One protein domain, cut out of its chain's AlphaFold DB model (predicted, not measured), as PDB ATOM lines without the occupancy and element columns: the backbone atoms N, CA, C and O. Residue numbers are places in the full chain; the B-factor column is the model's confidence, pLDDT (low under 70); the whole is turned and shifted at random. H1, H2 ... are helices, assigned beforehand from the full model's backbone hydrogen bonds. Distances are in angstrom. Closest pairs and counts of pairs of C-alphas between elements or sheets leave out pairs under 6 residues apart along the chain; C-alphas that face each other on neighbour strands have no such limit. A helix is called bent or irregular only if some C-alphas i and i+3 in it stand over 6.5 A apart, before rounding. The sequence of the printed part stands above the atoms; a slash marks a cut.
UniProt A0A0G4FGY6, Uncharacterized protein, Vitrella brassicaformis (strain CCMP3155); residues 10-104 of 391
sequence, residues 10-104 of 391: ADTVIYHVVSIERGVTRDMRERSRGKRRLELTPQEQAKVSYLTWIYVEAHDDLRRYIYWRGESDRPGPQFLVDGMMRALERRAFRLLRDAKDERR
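AT A GLANCE: This is residues 10 to 104 of the 391 residues of an uncharacterized protein of Vitrella brassicaformis (strain CCMP3155) (UniProt A0A0G4FGY6). The longest helix, H3, folds back along H2 as a loose helical hairpin that opens like a narrow V, and H1 crosses H2 as an X, with H2 in the middle between H1 and H3. The helices H2 and H3 meet near the link that joins them, and residues 92 to 104 of H3 stick out free, as do residues 66 to 73, of which 66 to 67 belong to H2. The printed part has 95 residues with three named helices, in the order H1, H2, H3 along the chain, and no named strand; the class is all helix. The whole is loose, with a radius of gyration of the C-alphas of 17.0 A, and elongated, spanning 54 by 34 by 26 A.

IN THESE COORDINATES: Begin with H3, residues 77 to 104: find C-alpha 77 at (-8.448, -12.223, -7.526), and from there the helix runs 41.1 A to C-alpha 104 at (20.671, 16.087, -13.561). Next look at H2, residues 42 to 67, which runs 36.5 A from its first C-alpha to its last. Then find H1, residues 10 to 31, which begins with C-alpha 10 at (-16.513, 11.603, -18.968) and measures 31.9 A from first to last C-alpha. None of the three is bent or irregular.

HOW THE PARTS SIT: Start at Leu 80 in H3: its C-alpha is 7.0 A from that of Asp 61, the closest pair of H3 and H2. These two helices touch, H3 with residues 80 to 84 alone and H2 with residues 58 to 65 alone. They form a helical hairpin and run opposite ways at a shallow tilt of 24 degrees. Go on to residues 44 to 56, with which alone H2 touches H1. The closest C-alphas there are those of Glu 21 and Thr 52, 5.3 A apart. H1 and H2 run opposite ways at a steep tilt of 50 degrees, while H1 and H3 are apart. In H1, H2 and H3 you will find every pair of O i and N i+4 within hydrogen-bond range.

THE WHOLE: The two C-alphas farthest apart are those of Arg 36 and Ser 72, 54.4 A. The printed part runs from residue 10 to residue 104 with no cut. The links from H1 to H2, of 10 residues, and from H2 to H3, of 9 residues, are both short, and no link is long. Without the stretches that stand free, the body spans 49 by 29 by 18 A. Look in the B-factor column for the model's confidence: the mean pLDDT of the printed part is 73.2, and 38 residues are under 70, among them residues 33 to 38 and residues 62 to 82.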
ATOM      1  N   ALA A  10     -17.725  10.858 -19.291       67.94
ATOM      2  CA  ALA A  10     -16.513  11.603 -18.968       67.94
ATOM      3  C   ALA A  10     -16.676  12.556 -17.768       67.94
ATOM      4  O   ALA A  10     -15.789  12.619 -16.914       67.94
ATOM      5  N   ASP A  11     -17.803  13.260 -17.662       71.31
ATOM      6  CA  ASP A  11     -18.058  14.200 -16.567       71.31
ATOM      7  C   ASP A  11     -18.210  13.447 -15.244       71.31
ATOM      8  O   ASP A  11     -17.640  13.846 -14.226       71.31
ATOM      9  N   THR A  12     -18.878  12.290 -15.269       75.56
ATOM     10  CA  THR A  12     -19.030  11.417 -14.097       75.56
ATOM     11  C   THR A  12     -17.678  10.959 -13.547       75.56
ATOM     12  O   THR A  12     -17.465  10.979 -12.330       75.56
ATOM     13  N   VAL A  13     -16.729  10.606 -14.420       73.44
ATOM     14  CA  VAL A  13     -15.366  10.228 -14.009       73.44
ATOM     15  C   VAL A  13     -14.632  11.419 -13.390       73.44
ATOM     16  O   VAL A  13     -14.042  11.278 -12.316       73.44
ATOM     17  N   ILE A  14     -14.712  12.606 -13.999       76.38
ATOM     18  CA  ILE A  14     -14.052  13.816 -13.483       76.38
ATOM     19  C   ILE A  14     -14.585  14.177 -12.089       76.38
ATOM     20  O   ILE A  14     -13.793  14.403 -11.169       76.38
ATOM     21  N   TYR A  15     -15.907  14.158 -11.887       80.12
ATOM     22  CA  TYR A  15     -16.509  14.403 -10.571       80.12
ATOM     23  C   TYR A  15     -16.040  13.391  -9.520       80.12
ATOM     24  O   TYR A  15     -15.768  13.766  -8.374       80.12
ATOM     25  N   HIS A  16     -15.899  12.122  -9.904       75.75
ATOM     26  CA  HIS A  16     -15.467  11.064  -8.995       75.75
ATOM     27  C   HIS A  16     -14.004  11.240  -8.561       75.75
ATOM     28  O   HIS A  16     -13.700  11.138  -7.370       75.75
ATOM     29  N   VAL A  17     -13.108  11.576  -9.495       76.94
ATOM     30  CA  VAL A  17     -11.688  11.851  -9.203       76.94
ATOM     31  C   VAL A  17     -11.552  13.042  -8.251       76.94
ATOM     32  O   VAL A  17     -10.867  12.942  -7.233       76.94
ATOM     33  N   VAL A  18     -12.262  14.141  -8.528       83.31
ATOM     34  CA  VAL A  18     -12.232  15.353  -7.691       83.31
ATOM     35  C   VAL A  18     -12.791  15.083  -6.290       83.31
ATOM     36  O   VAL A  18     -12.272  15.602  -5.299       83.31
ATOM     37  N   SER A  19     -13.835  14.257  -6.178       84.50
ATOM     38  CA  SER A  19     -14.407  13.857  -4.887       84.50
ATOM     39  C   SER A  19     -13.411  13.049  -4.045       84.50
ATOM     40  O   SER A  19     -13.185  13.371  -2.873       84.50
ATOM     41  N   ILE A  20     -12.748  12.062  -4.657       80.69
ATOM     42  CA  ILE A  20     -11.710  11.253  -4.001       80.69
ATOM     43  C   ILE A  20     -10.544  12.142  -3.561       80.69
ATOM     44  O   ILE A  20     -10.109  12.055  -2.413       80.69
ATOM     45  N   GLU A  21     -10.071  13.041  -4.426       82.31
ATOM     46  CA  GLU A  21      -8.952  13.931  -4.108       82.31
ATOM     47  C   GLU A  21      -9.253  14.845  -2.919       82.31
ATOM     48  O   GLU A  21      -8.415  15.021  -2.026       82.31
ATOM     49  N   ARG A  22     -10.478  15.379  -2.852       86.88
ATOM     50  CA  ARG A  22     -10.951  16.169  -1.706       86.88
ATOM     51  C   ARG A  22     -11.010  15.336  -0.426       86.88
ATOM     52  O   ARG A  22     -10.627  15.845   0.628       86.88
ATOM     53  N   GLY A  23     -11.450  14.080  -0.512       85.94
ATOM     54  CA  GLY A  23     -11.468  13.144   0.614       85.94
ATOM     55  C   GLY A  23     -10.065  12.856   1.148       85.94
ATOM     56  O   GLY A  23      -9.794  13.084   2.324       85.94
ATOM     57  N   VAL A  24      -9.142  12.466   0.268       81.50
ATOM     58  CA  VAL A  24      -7.737  12.185   0.616       81.50
ATOM     59  C   VAL A  24      -7.042  13.427   1.187       81.50
ATOM     60  O   VAL A  24      -6.313  13.338   2.175       81.50
ATOM     61  N   THR A  25      -7.290  14.602   0.600       83.69
ATOM     62  CA  THR A  25      -6.774  15.887   1.099       83.69
ATOM     63  C   THR A  25      -7.273  16.182   2.509       83.69
ATOM     64  O   THR A  25      -6.487  16.600   3.363       83.69
ATOM     65  N   ARG A  26      -8.570  15.971   2.766       87.19
ATOM     66  CA  ARG A  26      -9.173  16.159   4.090       87.19
ATOM     67  C   ARG A  26      -8.549  15.209   5.108       87.19
ATOM     68  O   ARG A  26      -8.077  15.682   6.134       87.19
ATOM     69  N   ASP A  27      -8.450  13.924   4.786       83.62
ATOM     70  CA  ASP A  27      -7.837  12.908   5.647       83.62
ATOM     71  C   ASP A  27      -6.380  13.242   5.994       83.62
ATOM     72  O   ASP A  27      -5.960  13.145   7.148       83.62
ATOM     73  N   MET A  28      -5.600  13.682   5.004       82.62
ATOM     74  CA  MET A  28      -4.214  14.113   5.205       82.62
ATOM     75  C   MET A  28      -4.125  15.340   6.123       82.62
ATOM     76  O   MET A  28      -3.293  15.359   7.032       82.62
ATOM     77  N   ARG A  29      -5.005  16.333   5.931       83.69
ATOM     78  CA  ARG A  29      -5.097  17.526   6.794       83.69
ATOM     79  C   ARG A  29      -5.557  17.188   8.212       83.69
ATOM     80  O   ARG A  29      -5.092  17.786   9.176       83.69
ATOM     81  N   GLU A  30      -6.453  16.222   8.362       85.44
ATOM     82  CA  GLU A  30      -6.889  15.759   9.676       85.44
ATOM     83  C   GLU A  30      -5.802  14.958  10.390       85.44
ATOM     84  O   GLU A  30      -5.641  15.082  11.601       85.44
ATOM     85  N   ARG A  31      -4.997  14.167   9.680       82.81
ATOM     86  CA  ARG A  31      -3.866  13.455  10.300       82.81
ATOM     87  C   ARG A  31      -2.730  14.393  10.695       82.81
ATOM     88  O   ARG A  31      -2.009  14.099  11.644       82.81
ATOM     89  N   SER A  32      -2.600  15.547  10.041       79.44
ATOM     90  CA  SER A  32      -1.618  16.575  10.399       79.44
ATOM     91  C   SER A  32      -2.050  17.483  11.566       79.44
ATOM     92  O   SER A  32      -1.396  18.502  11.799       79.44
ATOM     93  N   ARG A  33      -3.080  17.070  12.335       64.56
ATOM     94  CA  ARG A  33      -3.811  17.698  13.473       64.56
ATOM     95  C   ARG A  33      -3.055  18.594  14.477       64.56
ATOM     96  O   ARG A  33      -3.701  19.221  15.306       64.56
ATOM     97  N   GLY A  34      -1.734  18.721  14.413       67.50
ATOM     98  CA  GLY A  34      -0.954  19.692  15.190       67.50
ATOM     99  C   GLY A  34      -0.582  20.980  14.445       67.50
ATOM    100  O   GLY A  34      -0.152  21.943  15.077       67.50
ATOM    101  N   LYS A  35      -0.719  21.038  13.115       60.12
ATOM    102  CA  LYS A  35      -0.288  22.196  12.318       60.12
ATOM    103  C   LYS A  35      -1.482  22.814  11.609       60.12
ATOM    104  O   LYS A  35      -1.829  22.424  10.502       60.12
ATOM    105  N   ARG A  36      -2.066  23.847  12.223       62.09
ATOM    106  CA  ARG A  36      -3.035  24.765  11.593       62.09
ATOM    107  C   ARG A  36      -2.390  25.624  10.484       62.09
ATOM    108  O   ARG A  36      -2.616  26.829  10.436       62.09
ATOM    109  N   ARG A  37      -1.519  25.060   9.638       57.53
ATOM    110  CA  ARG A  37      -0.959  25.775   8.484       57.53
ATOM    111  C   ARG A  37      -1.670  25.356   7.204       57.53
ATOM    112  O   ARG A  37      -1.997  24.192   7.009       57.53
ATOM    113  N   LEU A  38      -1.940  26.388   6.407       69.44
ATOM    114  CA  LEU A  38      -3.012  26.505   5.424       69.44
ATOM    115  C   LEU A  38      -2.838  25.678   4.146       69.44
ATOM    116  O   LEU A  38      -3.790  25.564   3.379       69.44
ATOM    117  N   GLU A  39      -1.678  25.086   3.888       83.25
ATOM    118  CA  GLU A  39      -1.387  24.491   2.586       83.25
ATOM    119  C   GLU A  39      -0.587  23.203   2.760       83.25
ATOM    120  O   GLU A  39       0.277  23.105   3.634       83.25
ATOM    121  N   LEU A  40      -0.920  22.194   1.951       85.62
ATOM    122  CA  LEU A  40      -0.147  20.958   1.884       85.62
ATOM    123  C   LEU A  40       1.238  21.308   1.346       85.62
ATOM    124  O   LEU A  40       1.357  22.037   0.362       85.62
ATOM    125  N   THR A  41       2.287  20.767   1.956       88.06
ATOM    126  CA  THR A  41       3.621  20.857   1.354       88.06
ATOM    127  C   THR A  41       3.615  20.186  -0.029       88.06
ATOM    128  O   THR A  41       2.837  19.250  -0.239       88.06
ATOM    129  N   PRO A  42       4.502  20.566  -0.969       89.00
ATOM    130  CA  PRO A  42       4.577  19.914  -2.283       89.00
ATOM    131  C   PRO A  42       4.711  18.385  -2.188       89.00
ATOM    132  O   PRO A  42       4.120  17.641  -2.969       89.00
ATOM    133  N   GLN A  43       5.425  17.900  -1.166       84.62
ATOM    134  CA  GLN A  43       5.572  16.473  -0.895       84.62
ATOM    135  C   GLN A  43       4.266  15.820  -0.411       84.62
ATOM    136  O   GLN A  43       3.967  14.683  -0.775       84.62
ATOM    137  N   GLU A  44       3.476  16.506   0.414       85.12
ATOM    138  CA  GLU A  44       2.158  16.029   0.840       85.12
ATOM    139  C   GLU A  44       1.139  16.087  -0.297       85.12
ATOM    140  O   GLU A  44       0.341  15.164  -0.434       85.12
ATOM    141  N   GLN A  45       1.203  17.102  -1.156       86.94
ATOM    142  CA  GLN A  45       0.354  17.194  -2.339       86.94
ATOM    143  C   GLN A  45       0.659  16.063  -3.330       86.94
ATOM    144  O   GLN A  45      -0.260  15.388  -3.786       86.94
ATOM    145  N   ALA A  46       1.938  15.742  -3.550       85.19
ATOM    146  CA  ALA A  46       2.330  14.568  -4.329       85.19
ATOM    147  C   ALA A  46       1.803  13.249  -3.722       85.19
ATOM    148  O   ALA A  46       1.405  12.344  -4.460       85.19
ATOM    149  N   LYS A  47       1.749  13.137  -2.384       83.19
ATOM    150  CA  LYS A  47       1.139  11.987  -1.690       83.19
ATOM    151  C   LYS A  47      -0.380  11.937  -1.864       83.19
ATOM    152  O   LYS A  47      -0.914  10.850  -2.068       83.19
ATOM    153  N   VAL A  48      -1.069  13.079  -1.817       84.44
ATOM    154  CA  VAL A  48      -2.511  13.157  -2.100       84.44
ATOM    155  C   VAL A  48      -2.782  12.679  -3.520       84.44
ATOM    156  O   VAL A  48      -3.531  11.723  -3.697       84.44
ATOM    157  N   SER A  49      -2.100  13.242  -4.522       81.56
ATOM    158  CA  SER A  49      -2.245  12.804  -5.915       81.56
ATOM    159  C   SER A  49      -1.893  11.321  -6.088       81.56
ATOM    160  O   SER A  49      -2.491  10.626  -6.908       81.56
ATOM    161  N   TYR A  50      -0.947  10.799  -5.295       82.94
ATOM    162  CA  TYR A  50      -0.618   9.377  -5.276       82.94
ATOM    163  C   TYR A  50      -1.770   8.500  -4.814       82.94
ATOM    164  O   TYR A  50      -2.131   7.562  -5.525       82.94
ATOM    165  N   LEU A  51      -2.329   8.815  -3.651       79.62
ATOM    166  CA  LEU A  51      -3.413   8.052  -3.053       79.62
ATOM    167  C   LEU A  51      -4.689   8.164  -3.888       79.62
ATOM    168  O   LEU A  51      -5.311   7.141  -4.148       79.62
ATOM    169  N   THR A  52      -5.029   9.356  -4.386       82.00
ATOM    170  CA  THR A  52      -6.167   9.553  -5.299       82.00
ATOM    171  C   THR A  52      -6.049   8.665  -6.531       82.00
ATOM    172  O   THR A  52      -7.007   7.990  -6.884       82.00
ATOM    173  N   TRP A  53      -4.869   8.609  -7.157       83.31
ATOM    174  CA  TRP A  53      -4.651   7.755  -8.323       83.31
ATOM    175  C   TRP A  53      -4.826   6.268  -8.001       83.31
ATOM    176  O   TRP A  53      -5.499   5.581  -8.758       83.31
ATOM    177  N   ILE A  54      -4.298   5.786  -6.866       80.06
ATOM    178  CA  ILE A  54      -4.533   4.397  -6.431       80.06
ATOM    179  C   ILE A  54      -6.019   4.146  -6.248       80.06
ATOM    180  O   ILE A  54      -6.514   3.130  -6.710       80.06
ATOM    181  N   TYR A  55      -6.732   5.052  -5.582       76.19
ATOM    182  CA  TYR A  55      -8.162   4.884  -5.366       76.19
ATOM    183  C   TYR A  55      -8.931   4.843  -6.680       76.19
ATOM    184  O   TYR A  55      -9.810   4.008  -6.809       76.19
ATOM    185  N   VAL A  56      -8.597   5.692  -7.653       79.88
ATOM    186  CA  VAL A  56      -9.267   5.716  -8.960       79.88
ATOM    187  C   VAL A  56      -8.942   4.459  -9.766       79.88
ATOM    188  O   VAL A  56      -9.859   3.789 -10.222       79.88
ATOM    189  N   GLU A  57      -7.666   4.094  -9.891       80.19
ATOM    190  CA  GLU A  57      -7.248   2.939 -10.695       80.19
ATOM    191  C   GLU A  57      -7.694   1.620 -10.053       80.19
ATOM    192  O   GLU A  57      -8.282   0.775 -10.721       80.19
ATOM    193  N   ALA A  58      -7.529   1.479  -8.732       75.88
ATOM    194  CA  ALA A  58      -8.033   0.319  -8.009       75.88
ATOM    195  C   ALA A  58      -9.561   0.258  -8.051       75.88
ATOM    196  O   ALA A  58     -10.097  -0.834  -8.159       75.88
ATOM    197  N   HIS A  59     -10.275   1.387  -7.986       74.12
ATOM    198  CA  HIS A  59     -11.734   1.400  -8.087       74.12
ATOM    199  C   HIS A  59     -12.223   1.074  -9.499       74.12
ATOM    200  O   HIS A  59     -13.225   0.376  -9.626       74.12
ATOM    201  N   ASP A  60     -11.532   1.517 -10.548       73.94
ATOM    202  CA  ASP A  60     -11.850   1.150 -11.929       73.94
ATOM    203  C   ASP A  60     -11.585  -0.334 -12.186       73.94
ATOM    204  O   ASP A  60     -12.416  -1.007 -12.799       73.94
ATOM    205  N   ASP A  61     -10.490  -0.877 -11.656       71.31
ATOM    206  CA  ASP A  61     -10.196  -2.308 -11.731       71.31
ATOM    207  C   ASP A  61     -11.168  -3.134 -10.876       71.31
ATOM    208  O   ASP A  61     -11.627  -4.190 -11.315       71.31
ATOM    209  N   LEU A  62     -11.573  -2.635  -9.702       63.97
ATOM    210  CA  LEU A  62     -12.596  -3.264  -8.863       63.97
ATOM    211  C   LEU A  62     -13.976  -3.191  -9.524       63.97
ATOM    212  O   LEU A  62     -14.725  -4.159  -9.467       63.97
ATOM    213  N   ARG A  63     -14.323  -2.077 -10.181       66.50
ATOM    214  CA  ARG A  63     -15.566  -1.931 -10.953       66.50
ATOM    215  C   ARG A  63     -15.566  -2.857 -12.149       66.50
ATOM    216  O   ARG A  63     -16.566  -3.530 -12.369       66.50
ATOM    217  N   ARG A  64     -14.460  -2.932 -12.891       67.62
ATOM    218  CA  ARG A  64     -14.302  -3.932 -13.946       67.62
ATOM    219  C   ARG A  64     -14.492  -5.314 -13.351       67.62
ATOM    220  O   ARG A  64     -15.316  -6.038 -13.860       67.62
ATOM    221  N   TYR A  65     -13.866  -5.649 -12.232       64.38
ATOM    222  CA  TYR A  65     -14.015  -6.964 -11.612       64.38
ATOM    223  C   TYR A  65     -15.450  -7.284 -11.142       64.38
ATOM    224  O   TYR A  65     -15.956  -8.373 -11.404       64.38
ATOM    225  N   ILE A  66     -16.121  -6.344 -10.469       63.03
ATOM    226  CA  ILE A  66     -17.464  -6.526  -9.889       63.03
ATOM    227  C   ILE A  66     -18.552  -6.498 -10.968       63.03
ATOM    228  O   ILE A  66     -19.512  -7.264 -10.899       63.03
ATOM    229  N   TYR A  67     -18.412  -5.616 -11.958       60.22
ATOM    230  CA  TYR A  67     -19.402  -5.407 -13.011       60.22
ATOM    231  C   TYR A  67     -19.038  -6.098 -14.332       60.22
ATOM    232  O   TYR A  67     -19.788  -5.958 -15.301       60.22
ATOM    233  N   TRP A  68     -17.948  -6.879 -14.394       58.66
ATOM    234  CA  TRP A  68     -17.661  -7.748 -15.540       58.66
ATOM    235  C   TRP A  68     -18.700  -8.860 -15.610       58.66
ATOM    236  O   TRP A  68     -18.574  -9.942 -15.038       58.66
ATOM    237  N   ARG A  69     -19.763  -8.562 -16.346       48.69
ATOM    238  CA  ARG A  69     -20.870  -9.455 -16.664       48.69
ATOM    239  C   ARG A  69     -20.597 -10.121 -18.018       48.69
ATOM    240  O   ARG A  69     -21.399 -10.021 -18.933       48.69
ATOM    241  N   GLY A  70     -19.410 -10.705 -18.171       55.75
ATOM    242  CA  GLY A  70     -18.978 -11.396 -19.387       55.75
ATOM    243  C   GLY A  70     -18.772 -12.877 -19.102       55.75
ATOM    244  O   GLY A  70     -18.034 -13.229 -18.185       55.75
ATOM    245  N   GLU A  71     -19.472 -13.719 -19.850       60.31
ATOM    246  CA  GLU A  71     -19.608 -15.159 -19.651       60.31
ATOM    247  C   GLU A  71     -18.271 -15.932 -19.553       60.31
ATOM    248  O   GLU A  71     -17.348 -15.786 -20.349       60.31
ATOM    249  N   SER A  72     -18.260 -16.850 -18.584       60.25
ATOM    250  CA  SER A  72     -17.578 -18.156 -18.544       60.25
ATOM    251  C   SER A  72     -16.086 -18.356 -18.234       60.25
ATOM    252  O   SER A  72     -15.816 -19.446 -17.750       60.25
ATOM    253  N   ASP A  73     -15.146 -17.409 -18.315       62.09
ATOM    254  CA  ASP A  73     -13.735 -17.718 -17.961       62.09
ATOM    255  C   ASP A  73     -13.104 -16.656 -17.048       62.09
ATOM    256  O   ASP A  73     -12.742 -15.559 -17.469       62.09
ATOM    257  N   ARG A  74     -13.005 -16.958 -15.746       54.91
ATOM    258  CA  ARG A  74     -12.593 -15.989 -14.717       54.91
ATOM    259  C   ARG A  74     -11.066 -15.841 -14.625       54.91
ATOM    260  O   ARG A  74     -10.408 -16.795 -14.209       54.91
ATOM    261  N   PRO A  75     -10.499 -14.634 -14.781       54.41
ATOM    262  CA  PRO A  75      -9.297 -14.274 -14.047       54.41
ATOM    263  C   PRO A  75      -9.677 -14.078 -12.570       54.41
ATOM    264  O   PRO A  75     -10.517 -13.251 -12.217       54.41
ATOM    265  N   GLY A  76      -9.111 -14.906 -11.691       62.00
ATOM    266  CA  GLY A  76      -9.347 -14.830 -10.250       62.00
ATOM    267  C   GLY A  76      -8.805 -13.539  -9.613       62.00
ATOM    268  O   GLY A  76      -8.165 -12.732 -10.286       62.00
ATOM    269  N   PRO A  77      -8.995 -13.355  -8.292       59.38
ATOM    270  CA  PRO A  77      -8.448 -12.223  -7.526       59.38
ATOM    271  C   PRO A  77      -6.930 -12.015  -7.701       59.38
ATOM    272  O   PRO A  77      -6.435 -10.912  -7.488       59.38
ATOM    273  N   GLN A  78      -6.201 -13.034  -8.169       56.31
ATOM    274  CA  GLN A  78      -4.810 -12.928  -8.618       56.31
ATOM    275  C   GLN A  78      -4.592 -11.820  -9.657       56.31
ATOM    276  O   GLN A  78      -3.623 -11.081  -9.562       56.31
ATOM    277  N   PHE A  79      -5.509 -11.654 -10.614       64.88
ATOM    278  CA  PHE A  79      -5.367 -10.652 -11.672       64.88
ATOM    279  C   PHE A  79      -5.497  -9.221 -11.135       64.88
ATOM    280  O   PHE A  79      -4.804  -8.322 -11.603       64.88
ATOM    281  N   LEU A  80      -6.337  -9.022 -10.112       64.94
ATOM    282  CA  LEU A  80      -6.449  -7.751  -9.393       64.94
ATOM    283  C   LEU A  80      -5.135  -7.429  -8.665       64.94
ATOM    284  O   LEU A  80      -4.606  -6.328  -8.787       64.94
ATOM    285  N   VAL A  81      -4.583  -8.410  -7.945       64.25
ATOM    286  CA  VAL A  81      -3.312  -8.263  -7.221       64.25
ATOM    287  C   VAL A  81      -2.156  -8.004  -8.191       64.25
ATOM    288  O   VAL A  81      -1.366  -7.092  -7.960       64.25
ATOM    289  N   ASP A  82      -2.095  -8.720  -9.313       66.25
ATOM    290  CA  ASP A  82      -1.074  -8.528 -10.348       66.25
ATOM    291  C   ASP A  82      -1.209  -7.166 -11.045       66.25
ATOM    292  O   ASP A  82      -0.203  -6.517 -11.351       66.25
ATOM    293  N   GLY A  83      -2.442  -6.696 -11.263       76.50
ATOM    294  CA  GLY A  83      -2.730  -5.352 -11.766       76.50
ATOM    295  C   GLY A  83      -2.197  -4.272 -10.823       76.50
ATOM    296  O   GLY A  83      -1.413  -3.414 -11.243       76.50
ATOM    297  N   MET A  84      -2.526  -4.383  -9.533       73.50
ATOM    298  CA  MET A  84      -2.040  -3.479  -8.486       73.50
ATOM    299  C   MET A  84      -0.511  -3.505  -8.360       73.50
ATOM    300  O   MET A  84       0.125  -2.452  -8.281       73.50
ATOM    301  N   MET A  85       0.103  -4.688  -8.386       65.19
ATOM    302  CA  MET A  85       1.559  -4.833  -8.294       65.19
ATOM    303  C   MET A  85       2.268  -4.221  -9.509       65.19
ATOM    304  O   MET A  85       3.205  -3.440  -9.337       65.19
ATOM    305  N   ARG A  86       1.772  -4.441 -10.733       73.38
ATOM    306  CA  ARG A  86       2.325  -3.801 -11.945       73.38
ATOM    307  C   ARG A  86       2.124  -2.285 -11.965       73.38
ATOM    308  O   ARG A  86       2.929  -1.559 -12.555       73.38
ATOM    309  N   ALA A  87       1.042  -1.782 -11.378       76.56
ATOM    310  CA  ALA A  87       0.804  -0.349 -11.218       76.56
ATOM    311  C   ALA A  87       1.823   0.279 -10.245       76.56
ATOM    312  O   ALA A  87       2.431   1.311 -10.562       76.56
ATOM    313  N   LEU A  88       2.089  -0.390  -9.117       75.12
ATOM    314  CA  LEU A  88       3.117  -0.004  -8.143       75.12
ATOM    315  C   LEU A  88       4.528  -0.026  -8.749       75.12
ATOM    316  O   LEU A  88       5.264   0.955  -8.611       75.12
ATOM    317  N   GLU A  89       4.885  -1.081  -9.482       69.88
ATOM    318  CA  GLU A  89       6.182  -1.212 -10.160       69.88
ATOM    319  C   GLU A  89       6.411  -0.089 -11.178       69.88
ATOM    320  O   GLU A  89       7.417   0.625 -11.112       69.88
ATOM    321  N   ARG A  90       5.445   0.155 -12.076       81.69
ATOM    322  CA  ARG A  90       5.532   1.241 -13.073       81.69
ATOM    323  C   ARG A  90       5.703   2.615 -12.435       81.69
ATOM    324  O   ARG A  90       6.240   3.533 -13.059       81.69
ATOM    325  N   ARG A  91       5.235   2.791 -11.202       66.69
ATOM    326  CA  ARG A  91       5.373   4.046 -10.471       66.69
ATOM    327  C   ARG A  91       6.694   4.158  -9.720       66.69
ATOM    328  O   ARG A  91       7.282   5.235  -9.752       66.69
ATOM    329  N   ALA A  92       7.193   3.072  -9.132       61.56
ATOM    330  CA  ALA A  92       8.546   3.027  -8.580       61.56
ATOM    331  C   ALA A  92       9.586   3.376  -9.658       61.56
ATOM    332  O   ALA A  92      10.456   4.215  -9.429       61.56
ATOM    333  N   PHE A  93       9.420   2.841 -10.872       70.69
ATOM    334  CA  PHE A  93      10.272   3.187 -12.012       70.69
ATOM    335  C   PHE A  93      10.170   4.659 -12.427       70.69
ATOM    336  O   PHE A  93      11.193   5.269 -12.735       70.69
ATOM    337  N   ARG A  94       8.970   5.254 -12.410       81.81
ATOM    338  CA  ARG A  94       8.798   6.689 -12.705       81.81
ATOM    339  C   ARG A  94       9.459   7.572 -11.652       81.81
ATOM    340  O   ARG A  94      10.237   8.434 -12.021       81.81
ATOM    341  N   LEU A  95       9.257   7.291 -10.366       72.44
ATOM    342  CA  LEU A  95       9.888   8.051  -9.283       72.44
ATOM    343  C   LEU A  95      11.419   7.946  -9.310       72.44
ATOM    344  O   LEU A  95      12.105   8.938  -9.086       72.44
ATOM    345  N   LEU A  96      11.963   6.767  -9.627       62.72
ATOM    346  CA  LEU A  96      13.405   6.591  -9.818       62.72
ATOM    347  C   LEU A  96      13.927   7.371 -11.030       62.72
ATOM    348  O   LEU A  96      15.036   7.905 -10.983       62.72
ATOM    349  N   ARG A  97      13.138   7.455 -12.107       80.69
ATOM    350  CA  ARG A  97      13.476   8.259 -13.286       80.69
ATOM    351  C   ARG A  97      13.446   9.751 -12.968       80.69
ATOM    352  O   ARG A  97      14.414  10.439 -13.266       80.69
ATOM    353  N   ASP A  98      12.395  10.219 -12.310       74.81
ATOM    354  CA  ASP A  98      12.222  11.627 -11.964       74.81
ATOM    355  C   ASP A  98      13.301  12.080 -10.967       74.81
ATOM    356  O   ASP A  98      13.923  13.118 -11.169       74.81
ATOM    357  N   ALA A  99      13.651  11.249  -9.978       65.12
ATOM    358  CA  ALA A  99      14.768  11.516  -9.066       65.12
ATOM    359  C   ALA A  99      16.133  11.544  -9.782       65.12
ATOM    360  O   ALA A  99      17.032  12.300  -9.409       65.12
ATOM    361  N   LYS A 100      16.313  10.721 -10.824       68.56
ATOM    362  CA  LYS A 100      17.516  10.751 -11.671       68.56
ATOM    363  C   LYS A 100      17.569  12.020 -12.522       68.56
ATOM    364  O   LYS A 100      18.650  12.576 -12.706       68.56
ATOM    365  N   ASP A 101      16.427  12.485 -13.011       72.19
ATOM    366  CA  ASP A 101      16.322  13.718 -13.786       72.19
ATOM    367  C   ASP A 101      16.482  14.962 -12.896       72.19
ATOM    368  O   ASP A 101      17.091  15.939 -13.324       72.19
ATOM    369  N   GLU A 102      16.042  14.919 -11.637       68.94
ATOM    370  CA  GLU A 102      16.315  15.964 -10.642       68.94
ATOM    371  C   GLU A 102      17.801  16.037 -10.276       68.94
ATOM    372  O   GLU A 102      18.360  17.131 -10.245       68.94
ATOM    373  N   ARG A 103      18.492  14.897 -10.124       62.12
ATOM    374  CA  ARG A 103      19.962  14.879  -9.964       62.12
ATOM    375  C   ARG A 103      20.703  15.496 -11.151       62.12
ATOM    376  O   ARG A 103      21.803  16.000 -10.978       62.12
ATOM    377  N   ARG A 104      20.114  15.456 -12.350       67.81
ATOM    378  CA  ARG A 104      20.671  16.087 -13.561       67.81
ATOM    379  C   ARG A 104      20.345  17.576 -13.674       67.81
ATOM    380  O   ARG A 104      20.988  18.262 -14.460       67.81
TER     381      ARG A 104